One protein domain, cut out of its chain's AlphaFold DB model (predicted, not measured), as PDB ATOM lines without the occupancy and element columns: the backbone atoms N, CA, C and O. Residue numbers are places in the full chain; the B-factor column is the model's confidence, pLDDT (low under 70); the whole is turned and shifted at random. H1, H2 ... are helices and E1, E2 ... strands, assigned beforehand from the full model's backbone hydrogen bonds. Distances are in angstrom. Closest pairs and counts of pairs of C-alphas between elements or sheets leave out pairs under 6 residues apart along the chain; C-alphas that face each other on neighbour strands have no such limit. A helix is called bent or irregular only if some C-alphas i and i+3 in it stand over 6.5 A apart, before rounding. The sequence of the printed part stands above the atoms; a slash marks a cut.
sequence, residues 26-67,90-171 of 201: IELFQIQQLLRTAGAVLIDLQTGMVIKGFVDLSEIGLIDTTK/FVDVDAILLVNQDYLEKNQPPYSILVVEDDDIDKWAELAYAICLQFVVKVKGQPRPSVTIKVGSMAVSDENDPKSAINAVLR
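AT A GLANCE: This is residues 26 to 67 and 90 to 171 of the 201 residues of an uncharacterized protein of Microgenomates group bacterium GW2011_GWC1_44_37 (UniProt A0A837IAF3). A strongly twisted sheet of five strands, E1 E2 E3 E4 E7, has two helices, H1 and H2, packed over one face at a steep tilt to each other, and no named helix on the other face. The small hairpin E5 and E6, past one end of H2, makes one end of the long axis, and the link to H3 makes the other. The printed part has 124 residues, with three named helices and seven named strands in the order H1 E1 E2 E3 E4 H2 E5 E6 E7 H3. The large sheet runs E1 E2 E3 E4 E7 and is mixed; the class is mixed, helices and strands. The whole is compact, with a radius of gyration of the C-alphas of 15.0 A, yet elongated, spanning 52 by 32 by 29 A.

IN THESE COORDINATES: H1, residues 26 to 37, begins at C-alpha 26, (-34.407, -0.091, 61.176), and is 16.6 A long. E1 is residues 40 to 43, E2 residues 59 to 64, 16.3 A, E3 residues 95 to 99 and E4 residues 111 to 115. H2, residues 118 to 133, is 23.7 A long from C-alpha 118 at (-39.726, -12.396, 34.452); it is irregular, with C-alphas 119 and 122 at 7.3 A. E5 is residues 136 to 139, E6 residues 142 to 145 and E7 residues 149 to 153, 13.4 A. H3, residues 162 to 171, is 14.8 A long and ends at C-alpha 171, (-52.173, -0.052, 37.598).

HOW THE PARTS SIT: E1 and E2 form an antiparallel hairpin, with N 41 and O 63 within hydrogen-bond range at 2.8 A. E2 and E3 are antiparallel, N 62 to O 95 2.7 A. The hairpin E3 and E4 has N 96 and O 114 at 2.8 A. E4 and the edge strand E7 are parallel, N 113 to O 150 2.7 A. H1 and H2 are on the same face, at heights of 9.0 A and 7.7 A over the sheet. H2 comes closest to E7 at the C-alphas of Ala 125 and Val 151, 5.8 A. H1 touches H2 with residues 31 to 35 alone, the closest C-alphas being those of Leu 34 and Ile 131, 6.7 A, at a steep tilt of 57 degrees, opposite ways. In the hairpin E5 and E6, N 144 and O 137 are 2.8 A apart. H3 is not on the large sheet, only just, with 4 pairs of C-alphas within 10 A, and is apart from H2. Every O i to N i+4 pair is within hydrogen-bond range in H1, against 10 of 12 in H2 and 5 of 6 in H3.

THE WHOLE: The two C-alphas farthest apart, those of Gly 141 and Asn 160, are 52.3 A from each other. Residues 68 to 89 are not printed, and C-alphas 67 and 90 are 15.5 A apart across the cut. The links E1 to E2 and E3 to E4 are long. The mean pLDDT of the printed part is 76.8; residue 48, residues 90 to 92, 102 to 107, 138 and 155 to 171 are under 70.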
ATOM      1  N   ILE A  26     -35.856  -0.183  61.410       79.00
ATOM      2  CA  ILE A  26     -34.407  -0.091  61.176       79.00
ATOM      3  C   ILE A  26     -34.000  -0.976  60.000       79.00
ATOM      4  O   ILE A  26     -33.284  -0.523  59.109       79.00
ATOM      5  N   GLU A  27     -34.474  -2.221  59.976       82.25
ATOM      6  CA  GLU A  27     -34.138  -3.180  58.922       82.25
ATOM      7  C   GLU A  27     -34.681  -2.737  57.562       82.25
ATOM      8  O   GLU A  27     -33.946  -2.746  56.576       82.25
ATOM      9  N   LEU A  28     -35.928  -2.257  57.514       85.50
ATOM     10  CA  LEU A  28     -36.534  -1.717  56.299       85.50
ATOM     11  C   LEU A  28     -35.715  -0.542  55.738       85.50
ATOM     12  O   LEU A  28     -35.425  -0.501  54.540       85.50
ATOM     13  N   PHE A  29     -35.285   0.392  56.589       89.12
ATOM     14  CA  PHE A  29     -34.457   1.523  56.161       89.12
ATOM     15  C   PHE A  29     -33.073   1.081  55.665       89.12
ATOM     16  O   PHE A  29     -32.573   1.614  54.672       89.12
ATOM     17  N   GLN A  30     -32.468   0.075  56.299       87.06
ATOM     18  CA  GLN A  30     -31.191  -0.490  55.855       87.06
ATOM     19  C   GLN A  30     -31.325  -1.219  54.508       87.06
ATOM     20  O   GLN A  30     -30.476  -1.038  53.634       87.06
ATOM     21  N   ILE A  31     -32.411  -1.967  54.290       87.62
ATOM     22  CA  ILE A  31     -32.728  -2.590  52.994       87.62
ATOM     23  C   ILE A  31     -32.884  -1.511  51.913       87.62
ATOM     24  O   ILE A  31     -32.258  -1.606  50.857       87.62
ATOM     25  N   GLN A  32     -33.642  -0.443  52.185       90.38
ATOM     26  CA  GLN A  32     -33.801   0.697  51.271       90.38
ATOM     27  C   GLN A  32     -32.462   1.357  50.915       90.38
ATOM     28  O   GLN A  32     -32.228   1.711  49.758       90.38
ATOM     29  N   GLN A  33     -31.562   1.515  51.888       89.25
ATOM     30  CA  GLN A  33     -30.230   2.070  51.648       89.25
ATOM     31  C   GLN A  33     -29.384   1.166  50.743       89.25
ATOM     32  O   GLN A  33     -28.709   1.660  49.835       89.25
ATOM     33  N   LEU A  34     -29.415  -0.147  50.975       89.06
ATOM     34  CA  LEU A  34     -28.661  -1.111  50.176       89.06
ATOM     35  C   LEU A  34     -29.188  -1.188  48.740       89.06
ATOM     36  O   LEU A  34     -28.386  -1.140  47.811       89.06
ATOM     37  N   LEU A  35     -30.512  -1.186  48.550       88.81
ATOM     38  CA  LEU A  35     -31.146  -1.111  47.228       88.81
ATOM     39  C   LEU A  35     -30.684   0.128  46.449       88.81
ATOM     40  O   LEU A  35     -30.286   0.024  45.292       88.81
ATOM     41  N   ARG A  36     -30.647   1.297  47.099       86.44
ATOM     42  CA  ARG A  36     -30.138   2.533  46.479       86.44
ATOM     43  C   ARG A  36     -28.670   2.457  46.108       86.44
ATOM     44  O   ARG A  36     -28.279   2.917  45.040       86.44
ATOM     45  N   THR A  37     -27.858   1.879  46.985       86.56
ATOM     46  CA  THR A  37     -26.419   1.704  46.741       86.56
ATOM     47  C   THR A  37     -26.172   0.752  45.569       86.56
ATOM     48  O   THR A  37     -25.215   0.937  44.822       86.56
ATOM     49  N   ALA A  38     -27.063  -0.220  45.370       83.94
ATOM     50  CA  ALA A  38     -27.061  -1.131  44.232       83.94
ATOM     51  C   ALA A  38     -27.622  -0.514  42.932       83.94
ATOM     52  O   ALA A  38     -27.646  -1.190  41.909       83.94
ATOM     53  N   GLY A  39     -28.039   0.757  42.946       83.50
ATOM     54  CA  GLY A  39     -28.513   1.468  41.757       83.50
ATOM     55  C   GLY A  39     -30.030   1.468  41.567       83.50
ATOM     56  O   GLY A  39     -30.492   1.829  40.486       83.50
ATOM     57  N   ALA A  40     -30.820   1.111  42.582       86.50
ATOM     58  CA  ALA A  40     -32.271   1.268  42.526       86.50
ATOM     59  C   ALA A  40     -32.710   2.680  42.959       86.50
ATOM     60  O   ALA A  40     -32.255   3.220  43.970       86.50
ATOM     61  N   VAL A  41     -33.656   3.273  42.238       87.31
ATOM     62  CA  VAL A  41     -34.381   4.474  42.666       87.31
ATOM     63  C   VAL A  41     -35.678   4.045  43.338       87.31
ATOM     64  O   VAL A  41     -36.423   3.233  42.798       87.31
ATOM     65  N   LEU A  42     -35.941   4.599  44.523       87.25
ATOM     66  CA  LEU A  42     -37.169   4.330  45.269       87.25
ATOM     67  C   LEU A  42     -38.251   5.328  44.866       87.25
ATOM     68  O   LEU A  42     -38.000   6.537  44.848       87.25
ATOM     69  N   ILE A  43     -39.452   4.830  44.599       83.94
ATOM     70  CA  ILE A  43     -40.613   5.620  44.196       83.94
ATOM     71  C   ILE A  43     -41.794   5.288  45.094       83.94
ATOM     72  O   ILE A  43     -42.057   4.128  45.406       83.94
ATOM     73  N   ASP A  44     -42.510   6.326  45.507       79.62
ATOM     74  CA  ASP A  44     -43.805   6.162  46.145       79.62
ATOM     75  C   ASP A  44     -44.822   5.790  45.065       79.62
ATOM     76  O   ASP A  44     -45.068   6.564  44.138       79.62
ATOM     77  N   LEU A  45     -45.388   4.590  45.181       75.31
ATOM     78  CA  LEU A  45     -46.332   4.069  44.201       75.31
ATOM     79  C   LEU A  45     -47.602   4.916  44.121       75.31
ATOM     80  O   LEU A  45     -48.156   5.004  43.035       75.31
ATOM     81  N   GLN A  46     -48.026   5.573  45.209       72.88
ATOM     82  CA  GLN A  46     -49.253   6.378  45.232       72.88
ATOM     83  C   GLN A  46     -49.083   7.715  44.508       72.88
ATOM     84  O   GLN A  46     -49.960   8.148  43.764       72.88
ATOM     85  N   THR A  47     -47.957   8.394  44.739       71.00
ATOM     86  CA  THR A  47     -47.714   9.739  44.192       71.00
ATOM     87  C   THR A  47     -46.883   9.734  42.912       71.00
ATOM     88  O   THR A  47     -46.810  10.748  42.220       71.00
ATOM     89  N   GLY A  48     -46.216   8.621  42.596       69.62
ATOM     90  CA  GLY A  48     -45.228   8.529  41.520       69.62
ATOM     91  C   GLY A  48     -43.957   9.344  41.786       69.62
ATOM     92  O   GLY A  48     -43.111   9.482  40.903       69.62
ATOM     93  N   MET A  49     -43.799   9.914  42.986       72.50
ATOM     94  CA  MET A  49     -42.653  10.753  43.314       72.50
ATOM     95  C   MET A  49     -41.452   9.923  43.757       72.50
ATOM     96  O   MET A  49     -41.562   8.968  44.526       72.50
ATOM     97  N   VAL A  50     -40.263  10.357  43.334       79.00
ATOM     98  CA  VAL A  50     -39.003   9.800  43.829       79.00
ATOM     99  C   VAL A  50     -38.865  10.078  45.321       79.00
ATOM    100  O   VAL A  50     -38.865  11.230  45.773       79.00
ATOM    101  N   ILE A  51     -38.654   9.014  46.081       80.50
ATOM    102  CA  ILE A  51     -38.403   9.076  47.509       80.50
ATOM    103  C   ILE A  51     -36.934   9.448  47.704       80.50
ATOM    104  O   ILE A  51     -36.035   8.718  47.293       80.50
ATOM    105  N   LYS A  52     -36.671  10.594  48.342       77.56
ATOM    106  CA  LYS A  52     -35.301  11.071  48.623       77.56
ATOM    107  C   LYS A  52     -34.758  10.574  49.969       77.56
ATOM    108  O   LYS A  52     -33.558  10.345  50.096       77.56
ATOM    109  N   GLY A  53     -35.623  10.369  50.964       80.12
ATOM    110  CA  GLY A  53     -35.280   9.876  52.311       80.12
ATOM    111  C   GLY A  53     -35.662   8.412  52.530       80.12
ATOM    112  O   GLY A  53     -35.914   7.708  51.565       80.12
ATOM    113  N   PHE A  54     -35.726   7.948  53.773       82.75
ATOM    114  CA  PHE A  54     -36.297   6.635  54.089       82.75
ATOM    115  C   PHE A  54     -37.770   6.788  54.449       82.75
ATOM    116  O   PHE A  54     -38.149   7.800  55.042       82.75
ATOM    117  N   VAL A  55     -38.590   5.809  54.081       82.69
ATOM    118  CA  VAL A  55     -40.028   5.821  54.377       82.69
ATOM    119  C   VAL A  55     -40.476   4.487  54.944       82.69
ATOM    120  O   VAL A  55     -39.907   3.452  54.617       82.69
ATOM    121  N   ASP A  56     -41.502   4.518  55.781       83.88
ATOM    122  CA  ASP A  56     -42.145   3.322  56.316       83.88
ATOM    123  C   ASP A  56     -43.468   3.096  55.574       83.88
ATOM    124  O   ASP A  56     -44.548   3.425  56.062       83.88
ATOM    125  N   LEU A  57     -43.356   2.666  54.314       82.31
ATOM    126  CA  LEU A  57     -44.492   2.336  53.453       82.31
ATOM    127  C   LEU A  57     -44.565   0.823  53.263       82.31
ATOM    128  O   LEU A  57     -43.537   0.155  53.144       82.31
ATOM    129  N   SER A  58     -45.786   0.297  53.174       82.56
ATOM    130  CA  SER A  58     -46.030  -1.127  52.928       82.56
ATOM    131  C   SER A  58     -45.590  -1.576  51.535       82.56
ATOM    132  O   SER A  58     -45.206  -2.729  51.357       82.56
ATOM    133  N   GLU A  59     -45.643  -0.672  50.555       86.38
ATOM    134  CA  GLU A  59     -45.243  -0.926  49.174       86.38
ATOM    135  C   GLU A  59     -44.381   0.232  48.661       86.38
ATOM    136  O   GLU A  59     -44.754   1.400  48.784       86.38
ATOM    137  N   ILE A  60     -43.221  -0.086  48.090       87.00
ATOM    138  CA  ILE A  60     -42.276   0.890  47.540       87.00
ATOM    139  C   ILE A  60     -41.872   0.433  46.141       87.00
ATOM    140  O   ILE A  60     -41.378  -0.679  45.962       87.00
ATOM    141  N   GLY A  61     -42.054   1.298  45.148       87.88
ATOM    142  CA  GLY A  61     -41.611   1.050  43.782       87.88
ATOM    143  C   GLY A  61     -40.094   1.143  43.670       87.88
ATOM    144  O   GLY A  61     -39.464   2.006  44.284       87.88
ATOM    145  N   LEU A  62     -39.514   0.259  42.870       89.75
ATOM    146  CA  LEU A  62     -38.095   0.192  42.564       89.75
ATOM    147  C   LEU A  62     -37.915   0.373  41.058       89.75
ATOM    148  O   LEU A  62     -38.503  -0.362  40.267       89.75
ATOM    149  N   ILE A  63     -37.088   1.340  40.677       86.12
ATOM    150  CA  ILE A  63     -36.616   1.513  39.301       86.12
ATOM    151  C   ILE A  63     -35.143   1.157  39.262       86.12
ATOM    152  O   ILE A  63     -34.344   1.724  40.010       86.12
ATOM    153  N   ASP A  64     -34.768   0.257  38.371       85.88
ATOM    154  CA  ASP A  64     -33.381  -0.021  38.073       85.88
ATOM    155  C   ASP A  64     -32.800   1.075  37.170       85.88
ATOM    156  O   ASP A  64     -33.188   1.250  36.015       85.88
ATOM    157  N   THR A  65     -31.824   1.819  37.692       77.94
ATOM    158  CA  THR A  65     -31.176   2.906  36.939       77.94
ATOM    159  C   THR A  65     -30.220   2.418  35.856       77.94
ATOM    160  O   THR A  65     -29.779   3.218  35.029       77.94
ATOM    161  N   THR A  66     -29.881   1.126  35.845       75.38
ATOM    162  CA  THR A  66     -29.013   0.531  34.820       75.38
ATOM    163  C   THR A  66     -29.779   0.141  33.555       75.38
ATOM    164  O   THR A  66     -29.167  -0.001  32.494       75.38
ATOM    165  N   LYS A  67     -31.110   0.032  33.636       73.06
ATOM    166  CA  LYS A  67     -31.988  -0.251  32.500       73.06
ATOM    167  C   LYS A  67     -32.270   1.034  31.721       73.06
ATOM    168  O   LYS A  67     -32.586   2.081  32.285       73.06
ATOM    169  N   PHE A  90     -45.491   6.565  34.294       45.84
ATOM    170  CA  PHE A  90     -46.369   5.398  34.187       45.84
ATOM    171  C   PHE A  90     -45.863   4.313  33.233       45.84
ATOM    172  O   PHE A  90     -46.324   4.262  32.097       45.84
ATOM    173  N   VAL A  91     -44.901   3.510  33.714       53.44
ATOM    174  CA  VAL A  91     -44.460   2.176  33.226       53.44
ATOM    175  C   VAL A  91     -43.070   1.811  33.788       53.44
ATOM    176  O   VAL A  91     -42.724   0.642  33.822       53.44
ATOM    177  N   ASP A  92     -42.308   2.766  34.327       66.00
ATOM    178  CA  ASP A  92     -40.874   2.555  34.611       66.00
ATOM    179  C   ASP A  92     -40.545   1.816  35.928       66.00
ATOM    180  O   ASP A  92     -39.387   1.781  36.336       66.00
ATOM    181  N   VAL A  93     -41.532   1.259  36.641       77.50
ATOM    182  CA  VAL A  93     -41.253   0.463  37.850       77.50
ATOM    183  C   VAL A  93     -40.825  -0.935  37.421       77.50
ATOM    184  O   VAL A  93     -41.603  -1.636  36.787       77.50
ATOM    185  N   ASP A  94     -39.615  -1.341  37.797       83.38
ATOM    186  CA  ASP A  94     -39.041  -2.653  37.469       83.38
ATOM    187  C   ASP A  94     -39.353  -3.707  38.538       83.38
ATOM    188  O   ASP A  94     -39.430  -4.904  38.254       83.38
ATOM    189  N   ALA A  95     -39.540  -3.272  39.786       87.75
ATOM    190  CA  ALA A  95     -39.943  -4.142  40.881       87.75
ATOM    191  C   ALA A  95     -40.644  -3.368  42.006       87.75
ATOM    192  O   ALA A  95     -40.567  -2.147  42.092       87.75
ATOM    193  N   ILE A  96     -41.308  -4.080  42.912       88.25
ATOM    194  CA  ILE A  96     -41.941  -3.519  44.107       88.25
ATOM    195  C   ILE A  96     -41.362  -4.199  45.342       88.25
ATOM    196  O   ILE A  96     -41.466  -5.415  45.487       88.25
ATOM    197  N   LEU A  97     -40.800  -3.413  46.260       90.06
ATOM    198  CA  LEU A  97     -40.507  -3.858  47.617       90.06
ATOM    199  C   LEU A  97     -41.801  -3.843  48.436       90.06
ATOM    200  O   LEU A  97     -42.412  -2.793  48.625       90.06
ATOM    201  N   LEU A  98     -42.185  -5.006  48.942       88.19
ATOM    202  CA  LEU A  98     -43.324  -5.211  49.823       88.19
ATOM    203  C   LEU A  98     -42.862  -5.544  51.236       88.19
ATOM    204  O   LEU A  98     -41.990  -6.397  51.434       88.19
ATOM    205  N   VAL A  99     -43.517  -4.919  52.208       86.12
ATOM    206  CA  VAL A  99     -43.420  -5.258  53.627       86.12
ATOM    207  C   VAL A  99     -44.624  -6.127  53.982       86.12
ATOM    208  O   VAL A  99     -45.761  -5.656  54.024       86.12
ATOM    209  N   ASN A 100     -44.386  -7.415  54.224       79.56
ATOM    210  CA  ASN A 100     -45.434  -8.351  54.614       79.56
ATOM    211  C   ASN A 100     -45.732  -8.170  56.100       79.56
ATOM    212  O   ASN A 100     -44.957  -8.615  56.939       79.56
ATOM    213  N   GLN A 101     -46.862  -7.555  56.438       71.19
ATOM    214  CA  GLN A 101     -47.249  -7.354  57.840       71.19
ATOM    215  C   GLN A 101     -47.686  -8.669  58.523       71.19
ATOM    216  O   GLN A 101     -47.410  -8.868  59.701       71.19
ATOM    217  N   ASP A 102     -48.234  -9.625  57.763       68.50
ATOM    218  CA  ASP A 102     -48.723 -10.925  58.270       68.50
ATOM    219  C   ASP A 102     -47.654 -12.043  58.265       68.50
ATOM    220  O   ASP A 102     -47.973 -13.237  58.280       68.50
ATOM    221  N   TYR A 103     -46.370 -11.693  58.156       62.69
ATOM    222  CA  TYR A 103     -45.297 -12.650  57.852       62.69
ATOM    223  C   TYR A 103     -45.159 -13.778  58.891       62.69
ATOM    224  O   TYR A 103     -44.890 -14.927  58.528       62.69
ATOM    225  N   LEU A 104     -45.420 -13.475  60.166       60.06
ATOM    226  CA  LEU A 104     -45.407 -14.448  61.263       60.06
ATOM    227  C   LEU A 104     -46.561 -15.451  61.171       60.06
ATOM    228  O   LEU A 104     -46.366 -16.635  61.437       60.06
ATOM    229  N   GLU A 105     -47.752 -14.998  60.777       61.81
ATOM    230  CA  GLU A 105     -48.955 -15.836  60.745       61.81
ATOM    231  C   GLU A 105     -48.952 -16.801  59.557       61.81
ATOM    232  O   GLU A 105     -49.407 -17.939  59.666       61.81
ATOM    233  N   LYS A 106     -48.400 -16.365  58.420       65.94
ATOM    234  CA  LYS A 106     -48.386 -17.135  57.166       65.94
ATOM    235  C   LYS A 106     -47.067 -17.866  56.909       65.94
ATOM    236  O   LYS A 106     -46.918 -18.473  55.850       65.94
ATOM    237  N   ASN A 107     -46.120 -17.817  57.852       68.56
ATOM    238  CA  ASN A 107     -44.755 -18.332  57.692       68.56
ATOM    239  C   ASN A 107     -44.108 -17.845  56.380       68.56
ATOM    240  O   ASN A 107     -43.524 -18.620  55.617       68.56
ATOM    241  N   GLN A 108     -44.284 -16.558  56.085       70.31
ATOM    242  CA  GLN A 108     -43.746 -15.911  54.892       70.31
ATOM    243  C   GLN A 108     -42.554 -15.028  55.268       70.31
ATOM    244  O   GLN A 108     -42.446 -14.599  56.415       70.31
ATOM    245  N   PRO A 109     -41.644 -14.738  54.326       78.00
ATOM    246  CA  PRO A 109     -40.596 -13.756  54.562       78.00
ATOM    247  C   PRO A 109     -41.197 -12.368  54.855       78.00
ATOM    248  O   PRO A 109     -42.175 -11.992  54.198       78.00
ATOM    249  N   PRO A 110     -40.626 -11.591  55.795       80.62
ATOM    250  CA  PRO A 110     -41.114 -10.255  56.152       80.62
ATOM    251  C   PRO A 110     -41.008  -9.250  55.002       80.62
ATOM    252  O   PRO A 110     -41.770  -8.289  54.954       80.62
ATOM    253  N   TYR A 111     -40.115  -9.496  54.042       87.06
ATOM    254  CA  TYR A 111     -39.935  -8.653  52.866       87.06
ATOM    255  C   TYR A 111     -40.094  -9.473  51.588       87.06
ATOM    256  O   TYR A 111     -39.724 -10.651  51.525       87.06
ATOM    257  N   SER A 112     -40.637  -8.861  50.543       86.81
ATOM    258  CA  SER A 112     -40.715  -9.460  49.209       86.81
ATOM    259  C   SER A 112     -40.383  -8.430  48.136       86.81
ATOM    260  O   SER A 112     -40.787  -7.282  48.251       86.81
ATOM    261  N   ILE A 113     -39.666  -8.832  47.093       87.19
ATOM    262  CA  ILE A 113     -39.467  -8.050  45.875       87.19
ATOM    263  C   ILE A 113     -40.305  -8.713  44.787       87.19
ATOM    264  O   ILE A 113     -40.043  -9.854  44.402       87.19
ATOM    265  N   LEU A 114     -41.340  -8.014  44.334       85.56
ATOM    266  CA  LEU A 114     -42.137  -8.442  43.196       85.56
ATOM    267  C   LEU A 114     -41.597  -7.787  41.933       85.56
ATOM    268  O   LEU A 114     -41.712  -6.577  41.775       85.56
ATOM    269  N   VAL A 115     -40.990  -8.584  41.071       85.38
ATOM    270  CA  VAL A 115     -40.398  -8.151  39.811       85.38
ATOM    271  C   VAL A 115     -41.482  -8.068  38.747       85.38
ATOM    272  O   VAL A 115     -42.408  -8.880  38.717       85.38
ATOM    273  N   VAL A 116     -41.388  -7.047  37.910       79.56
ATOM    274  CA  VAL A 116     -42.378  -6.749  36.879       79.56
ATOM    275  C   VAL A 116     -42.204  -7.641  35.654       79.56
ATOM    276  O   VAL A 116     -43.193  -8.176  35.166       79.56
ATOM    277  N   GLU A 117     -40.969  -7.819  35.185       75.94
ATOM    278  CA  GLU A 117     -40.627  -8.669  34.039       75.94
ATOM    279  C   GLU A 117     -39.893  -9.933  34.512       75.94
ATOM    280  O   GLU A 117     -38.945  -9.847  35.293       75.94
ATOM    281  N   ASP A 118     -40.308 -11.110  34.032       74.25
ATOM    282  CA  ASP A 118     -39.726 -12.396  34.452       74.25
ATOM    283  C   ASP A 118     -38.217 -12.482  34.172       74.25
ATOM    284  O   ASP A 118     -37.462 -13.011  34.989       74.25
ATOM    285  N   ASP A 119     -37.768 -11.883  33.067       79.81
ATOM    286  CA  ASP A 119     -36.359 -11.844  32.659       79.81
ATOM    287  C   ASP A 119     -35.452 -11.118  33.673       79.81
ATOM    288  O   ASP A 119     -34.244 -11.357  33.712       79.81
ATOM    289  N   ASP A 120     -36.015 -10.259  34.530       81.94
ATOM    290  CA  ASP A 120     -35.271  -9.519  35.552       81.94
ATOM    291  C   ASP A 120     -35.221 -10.256  36.910       81.94
ATOM    292  O   ASP A 120     -34.528  -9.807  37.831       81.94
ATOM    293  N   ILE A 121     -35.925 -11.387  37.078       84.88
ATOM    294  CA  ILE A 121     -36.036 -12.094  38.370       84.88
ATOM    295  C   ILE A 121     -34.669 -12.467  38.936       84.88
ATOM    296  O   ILE A 121     -34.405 -12.191  40.109       84.88
ATOM    297  N   ASP A 122     -33.798 -13.067  38.123       86.19
ATOM    298  CA  ASP A 122     -32.492 -13.549  38.581       86.19
ATOM    299  C   ASP A 122     -31.621 -12.397  39.084       86.19
ATOM    300  O   ASP A 122     -31.007 -12.486  40.148       86.19
ATOM    301  N   LYS A 123     -31.658 -11.258  38.390       88.06
ATOM    302  CA  LYS A 123     -30.959 -10.040  38.804       88.06
ATOM    303  C   LYS A 123     -31.439  -9.549  40.170       88.06
ATOM    304  O   LYS A 123     -30.628  -9.258  41.055       88.06
ATOM    305  N   TRP A 124     -32.752  -9.438  40.361       86.19
ATOM    306  CA  TRP A 124     -33.313  -9.000  41.640       86.19
ATOM    307  C   TRP A 124     -33.080 -10.029  42.752       86.19
ATOM    308  O   TRP A 124     -32.887  -9.641  43.906       86.19
ATOM    309  N   ALA A 125     -33.035 -11.322  42.424       86.62
ATOM    310  CA  ALA A 125     -32.694 -12.395  43.352       86.62
ATOM    311  C   ALA A 125     -31.228 -12.328  43.803       86.62
ATOM    312  O   ALA A 125     -30.959 -12.419  45.003       86.62
ATOM    313  N   GLU A 126     -30.287 -12.097  42.886       85.75
ATOM    314  CA  GLU A 126     -28.872 -11.874  43.210       85.75
ATOM    315  C   GLU A 126     -28.695 -10.662  44.131       85.75
ATOM    316  O   GLU A 126     -27.991 -10.732  45.144       85.75
ATOM    317  N   LEU A 127     -29.393  -9.566  43.829       85.75
ATOM    318  CA  LEU A 127     -29.384  -8.360  44.651       85.75
ATOM    319  C   LEU A 127     -29.955  -8.642  46.049       85.75
ATOM    320  O   LEU A 127     -29.329  -8.303  47.056       85.75
ATOM    321  N   ALA A 128     -31.113  -9.300  46.137       85.44
ATOM    322  CA  ALA A 128     -31.738  -9.671  47.403       85.44
ATOM    323  C   ALA A 128     -30.842 -10.595  48.241       85.44
ATOM    324  O   ALA A 128     -30.756 -10.437  49.461       85.44
ATOM    325  N   TYR A 129     -30.133 -11.525  47.599       84.50
ATOM    326  CA  TYR A 129     -29.163 -12.392  48.260       84.50
ATOM    327  C   TYR A 129     -27.984 -11.593  48.829       84.50
ATOM    328  O   TYR A 129     -27.638 -11.760  50.002       84.50
ATOM    329  N   ALA A 130     -27.414 -10.672  48.046       81.44
ATOM    330  CA  ALA A 130     -26.336  -9.794  48.497       81.44
ATOM    331  C   ALA A 130     -26.757  -8.922  49.692       81.44
ATOM    332  O   ALA A 130     -25.969  -8.742  50.624       81.44
ATOM    333  N   ILE A 131     -28.005  -8.438  49.704       82.06
ATOM    334  CA  ILE A 131     -28.595  -7.749  50.859       82.06
ATOM    335  C   ILE A 131     -28.658  -8.700  52.055       82.06
ATOM    336  O   ILE A 131     -28.094  -8.374  53.094       82.06
ATOM    337  N   CYS A 132     -29.264  -9.884  51.918       81.69
ATOM    338  CA  CYS A 132     -29.413 -10.852  53.014       81.69
ATOM    339  C   CYS A 132     -28.074 -11.210  53.690       81.69
ATOM    340  O   CYS A 132     -28.026 -11.381  54.908       81.69
ATOM    341  N   LEU A 133     -26.974 -11.285  52.930       79.62
ATOM    342  CA  LEU A 133     -25.637 -11.560  53.472       79.62
ATOM    343  C   LEU A 133     -25.116 -10.479  54.434       79.62
ATOM    344  O   LEU A 133     -24.282 -10.784  55.287       79.62
ATOM    345  N   GLN A 134     -25.611  -9.241  54.344       77.75
ATOM    346  CA  GLN A 134     -25.263  -8.160  55.277       77.75
ATOM    347  C   GLN A 134     -25.984  -8.294  56.629       77.75
ATOM    348  O   GLN A 134     -25.580  -7.674  57.611       77.75
ATOM    349  N   PHE A 135     -27.016  -9.141  56.706       78.06
ATOM    350  CA  PHE A 135     -27.876  -9.336  57.875       78.06
ATOM    351  C   PHE A 135     -27.695 -10.728  58.487       78.06
ATOM    352  O   PHE A 135     -28.656 -11.450  58.749       78.06
ATOM    353  N   VAL A 136     -26.448 -11.151  58.695       77.62
ATOM    354  CA  VAL A 136     -26.145 -12.462  59.287       77.62
ATOM    355  C   VAL A 136     -25.865 -12.322  60.780       77.62
ATOM    356  O   VAL A 136     -24.905 -11.680  61.202       77.62
ATOM    357  N   VAL A 137     -26.670 -13.006  61.591       75.00
ATOM    358  CA  VAL A 137     -26.527 -13.079  63.050       75.00
ATOM    359  C   VAL A 137     -26.138 -14.492  63.484       75.00
ATOM    360  O   VAL A 137     -26.416 -15.475  62.799       75.00
ATOM    361  N   LYS A 138     -25.480 -14.638  64.638       65.94
ATOM    362  CA  LYS A 138     -25.126 -15.959  65.186       65.94
ATOM    363  C   LYS A 138     -26.187 -16.421  66.181       65.94
ATOM    364  O   LYS A 138     -26.306 -15.853  67.261       65.94
ATOM    365  N   VAL A 139     -26.892 -17.505  65.865       71.00
ATOM    366  CA  VAL A 139     -27.872 -18.144  66.758       71.00
ATOM    367  C   VAL A 139     -27.354 -19.524  67.145       71.00
ATOM    368  O   VAL A 139     -27.115 -20.366  66.283       71.00
ATOM    369  N   LYS A 140     -27.153 -19.768  68.448       76.19
ATOM    370  CA  LYS A 140     -26.557 -21.020  68.968       76.19
ATOM    371  C   LYS A 140     -25.221 -21.379  68.286       76.19
ATOM    372  O   LYS A 140     -24.937 -22.541  68.022       76.19
ATOM    373  N   GLY A 141     -24.417 -20.362  67.963       74.94
ATOM    374  CA  GLY A 141     -23.123 -20.523  67.292       74.94
ATOM    375  C   GLY A 141     -23.190 -20.735  65.774       74.94
ATOM    376  O   GLY A 141     -22.142 -20.709  65.134       74.94
ATOM    377  N   GLN A 142     -24.379 -20.883  65.184       73.56
ATOM    378  CA  GLN A 142     -24.555 -21.017  63.736       73.56
ATOM    379  C   GLN A 142     -24.963 -19.675  63.106       73.56
ATOM    380  O   GLN A 142     -25.829 -18.994  63.664       73.56
ATOM    381  N   PRO A 143     -24.370 -19.276  61.965       71.19
ATOM    382  CA  PRO A 143     -24.815 -18.099  61.230       71.19
ATOM    383  C   PRO A 143     -26.222 -18.338  60.674       71.19
ATOM    384  O   PRO A 143     -26.497 -19.385  60.087       71.19
ATOM    385  N   ARG A 144     -27.117 -17.376  60.876       71.00
ATOM    386  CA  ARG A 144     -28.472 -17.361  60.328       71.00
ATOM    387  C   ARG A 144     -28.790 -15.968  59.788       71.00
ATOM    388  O   ARG A 144     -28.384 -14.992  60.418       71.00
ATOM    389  N   PRO A 145     -29.504 -15.864  58.660       70.06
ATOM    390  CA  PRO A 145     -29.998 -14.576  58.199       70.06
ATOM    391  C   PRO A 145     -31.060 -14.058  59.180       70.06
ATOM    392  O   PRO A 145     -31.961 -14.810  59.560       70.06
ATOM    393  N   SER A 146     -30.944 -12.804  59.620       72.75
ATOM    394  CA  SER A 146     -32.006 -12.111  60.362       72.75
ATOM    395  C   SER A 146     -33.064 -11.539  59.423       72.75
ATOM    396  O   SER A 146     -34.229 -11.466  59.791       72.75
ATOM    397  N   VAL A 147     -32.675 -11.226  58.186       78.31
ATOM    398  CA  VAL A 147     -33.561 -10.748  57.123       78.31
ATOM    399  C   VAL A 147     -33.717 -11.833  56.065       78.31
ATOM    400  O   VAL A 147     -32.734 -12.410  55.603       78.31
ATOM    401  N   THR A 148     -34.956 -12.091  55.649       81.25
ATOM    402  CA  THR A 148     -35.253 -12.925  54.480       81.25
ATOM    403  C   THR A 148     -36.108 -12.135  53.501       81.25
ATOM    404  O   THR A 148     -37.040 -11.435  53.901       81.25
ATOM    405  N   ILE A 149     -35.762 -12.226  52.218       84.00
ATOM    406  CA  ILE A 149     -36.438 -11.525  51.127       84.00
ATOM    407  C   ILE A 149     -36.892 -12.579  50.124       84.00
ATOM    408  O   ILE A 149     -36.075 -13.348  49.616       84.00
ATOM    409  N   LYS A 150     -38.193 -12.633  49.842       86.19
ATOM    410  CA  LYS A 150     -38.724 -13.432  48.731       86.19
ATOM    411  C   LYS A 150     -38.599 -12.632  47.440       86.19
ATOM    412  O   LYS A 150     -38.947 -11.461  47.441       86.19
ATOM    413  N   VAL A 151     -38.191 -13.255  46.341       83.69
ATOM    414  CA  VAL A 151     -38.261 -12.638  45.007       83.69
ATOM    415  C   VAL A 151     -39.219 -13.449  44.146       83.69
ATOM    416  O   VAL A 151     -39.243 -14.678  44.237       83.69
ATOM    417  N   GLY A 152     -40.064 -12.777  43.371       83.44
ATOM    418  CA  GLY A 152     -40.990 -13.434  42.452       83.44
ATOM    419  C   GLY A 152     -41.603 -12.454  41.466       83.44
ATOM    420  O   GLY A 152     -41.468 -11.250  41.643       83.44
ATOM    421  N   SER A 153     -42.282 -12.972  40.450       79.44
ATOM    422  CA  SER A 153     -42.941 -12.148  39.437       79.44
ATOM    423  C   SER A 153     -44.303 -11.617  39.878       79.44
ATOM    424  O   SER A 153     -45.006 -12.254  40.670       79.44
ATOM    425  N   MET A 154     -44.694 -10.464  39.338       70.19
ATOM    426  CA  MET A 154     -46.035  -9.896  39.467       70.19
ATOM    427  C   MET A 154     -47.072 -10.560  38.558       70.19
ATOM    428  O   MET A 154     -48.249 -10.583  38.925       70.19
ATOM    429  N   ALA A 155     -46.679 -11.078  37.393       61.31
ATOM    430  CA  ALA A 155     -47.577 -11.741  36.453       61.31
ATOM    431  C   ALA A 155     -46.785 -12.651  35.508       61.31
ATOM    432  O   ALA A 155     -45.696 -12.296  35.080       61.31
ATOM    433  N   VAL A 156     -47.366 -13.797  35.147       55.16
ATOM    434  CA  VAL A 156     -46.810 -14.657  34.097       55.16
ATOM    435  C   VAL A 156     -47.132 -14.011  32.753       55.16
ATOM    436  O   VAL A 156     -48.291 -13.684  32.491       55.16
ATOM    437  N   SER A 157     -46.114 -13.795  31.925       50.91
ATOM    438  CA  SER A 157     -46.273 -13.262  30.574       50.91
ATOM    439  C   SER A 157     -47.189 -14.164  29.735       50.91
ATOM    440  O   SER A 157     -46.881 -15.341  29.551       50.91
ATOM    441  N   ASP A 158     -48.292 -13.628  29.208       54.94
ATOM    442  CA  ASP A 158     -49.030 -14.266  28.108       54.94
ATOM    443  C   ASP A 158     -48.174 -14.163  26.833       54.94
ATOM    444  O   ASP A 158     -47.639 -13.090  26.546       54.94
ATOM    445  N   GLU A 159     -48.027 -15.249  26.070       52.31
ATOM    446  CA  GLU A 159     -47.239 -15.268  24.827       52.31
ATOM    447  C   GLU A 159     -47.769 -14.270  23.780       52.31
ATOM    448  O   GLU A 159     -47.003 -13.793  22.938       52.31
ATOM    449  N   ASN A 160     -49.057 -13.913  23.846       54.88
ATOM    450  CA  ASN A 160     -49.699 -13.023  22.878       54.88
ATOM    451  C   ASN A 160     -49.671 -11.539  23.279       54.88
ATOM    452  O   ASN A 160     -49.572 -10.675  22.406       54.88
ATOM    453  N   ASP A 161     -49.756 -11.223  24.576       56.09
ATOM    454  CA  ASP A 161     -49.665  -9.847  25.090       56.09
ATOM    455  C   ASP A 161     -49.093  -9.802  26.523       56.09
ATOM    456  O   ASP A 161     -49.813  -9.585  27.508       56.09
ATOM    457  N   PRO A 162     -47.769  -9.972  26.662       56.88
ATOM    458  CA  PRO A 162     -47.119 -10.104  27.962       56.88
ATOM    459  C   PRO A 162     -47.202  -8.817  28.792       56.88
ATOM    460  O   PRO A 162     -47.193  -8.852  30.021       56.88
ATOM    461  N   LYS A 163     -47.339  -7.657  28.136       57.19
ATOM    462  CA  LYS A 163     -47.331  -6.347  28.797       57.19
ATOM    463  C   LYS A 163     -48.687  -5.970  29.380       57.19
ATOM    464  O   LYS A 163     -48.733  -5.190  30.328       57.19
ATOM    465  N   SER A 164     -49.789  -6.484  28.843       56.12
ATOM    466  CA  SER A 164     -51.134  -6.105  29.289       56.12
ATOM    467  C   SER A 164     -51.447  -6.583  30.711       56.12
ATOM    468  O   SER A 164     -51.877  -5.781  31.545       56.12
ATOM    469  N   ALA A 165     -51.140  -7.842  31.039       57.91
ATOM    470  CA  ALA A 165     -51.342  -8.393  32.382       57.91
ATOM    471  C   ALA A 165     -50.468  -7.685  33.431       57.91
ATOM    472  O   ALA A 165     -50.966  -7.254  34.475       57.91
ATOM    473  N   ILE A 166     -49.189  -7.483  33.111       59.59
ATOM    474  CA  ILE A 166     -48.222  -6.759  33.942       59.59
ATOM    475  C   ILE A 166     -48.709  -5.328  34.220       59.59
ATOM    476  O   ILE A 166     -48.808  -4.905  35.375       59.59
ATOM    477  N   ASN A 167     -49.110  -4.602  33.172       62.44
ATOM    478  CA  ASN A 167     -49.632  -3.241  33.293       62.44
ATOM    479  C   ASN A 167     -50.938  -3.183  34.094       62.44
ATOM    480  O   ASN A 167     -51.154  -2.225  34.831       62.44
ATOM    481  N   ALA A 168     -51.817  -4.182  33.980       59.69
ATOM    482  CA  ALA A 168     -53.057  -4.236  34.749       59.69
ATOM    483  C   ALA A 168     -52.794  -4.422  36.254       59.69
ATOM    484  O   ALA A 168     -53.408  -3.734  37.074       59.69
ATOM    485  N   VAL A 169     -51.863  -5.306  36.630       61.66
ATOM    486  CA  VAL A 169     -51.477  -5.511  38.037       61.66
ATOM    487  C   VAL A 169     -50.763  -4.273  38.586       61.66
ATOM    488  O   VAL A 169     -51.095  -3.823  39.685       61.66
ATOM    489  N   LEU A 170     -49.851  -3.673  37.814       66.75
ATOM    490  CA  LEU A 170     -49.181  -2.431  38.197       66.75
ATOM    491  C   LEU A 170     -50.170  -1.281  38.375       66.75
ATOM    492  O   LEU A 170     -50.125  -0.625  39.406       66.75
ATOM    493  N   ARG A 171     -51.127  -1.084  37.459       63.50
ATOM    494  CA  ARG A 171     -52.173  -0.052  37.598       63.50
ATOM    495  C   ARG A 171     -53.006  -0.234  38.863       63.50
ATOM    496  O   ARG A 171     -53.270   0.749  39.551       63.50
TER     497      ARG A 171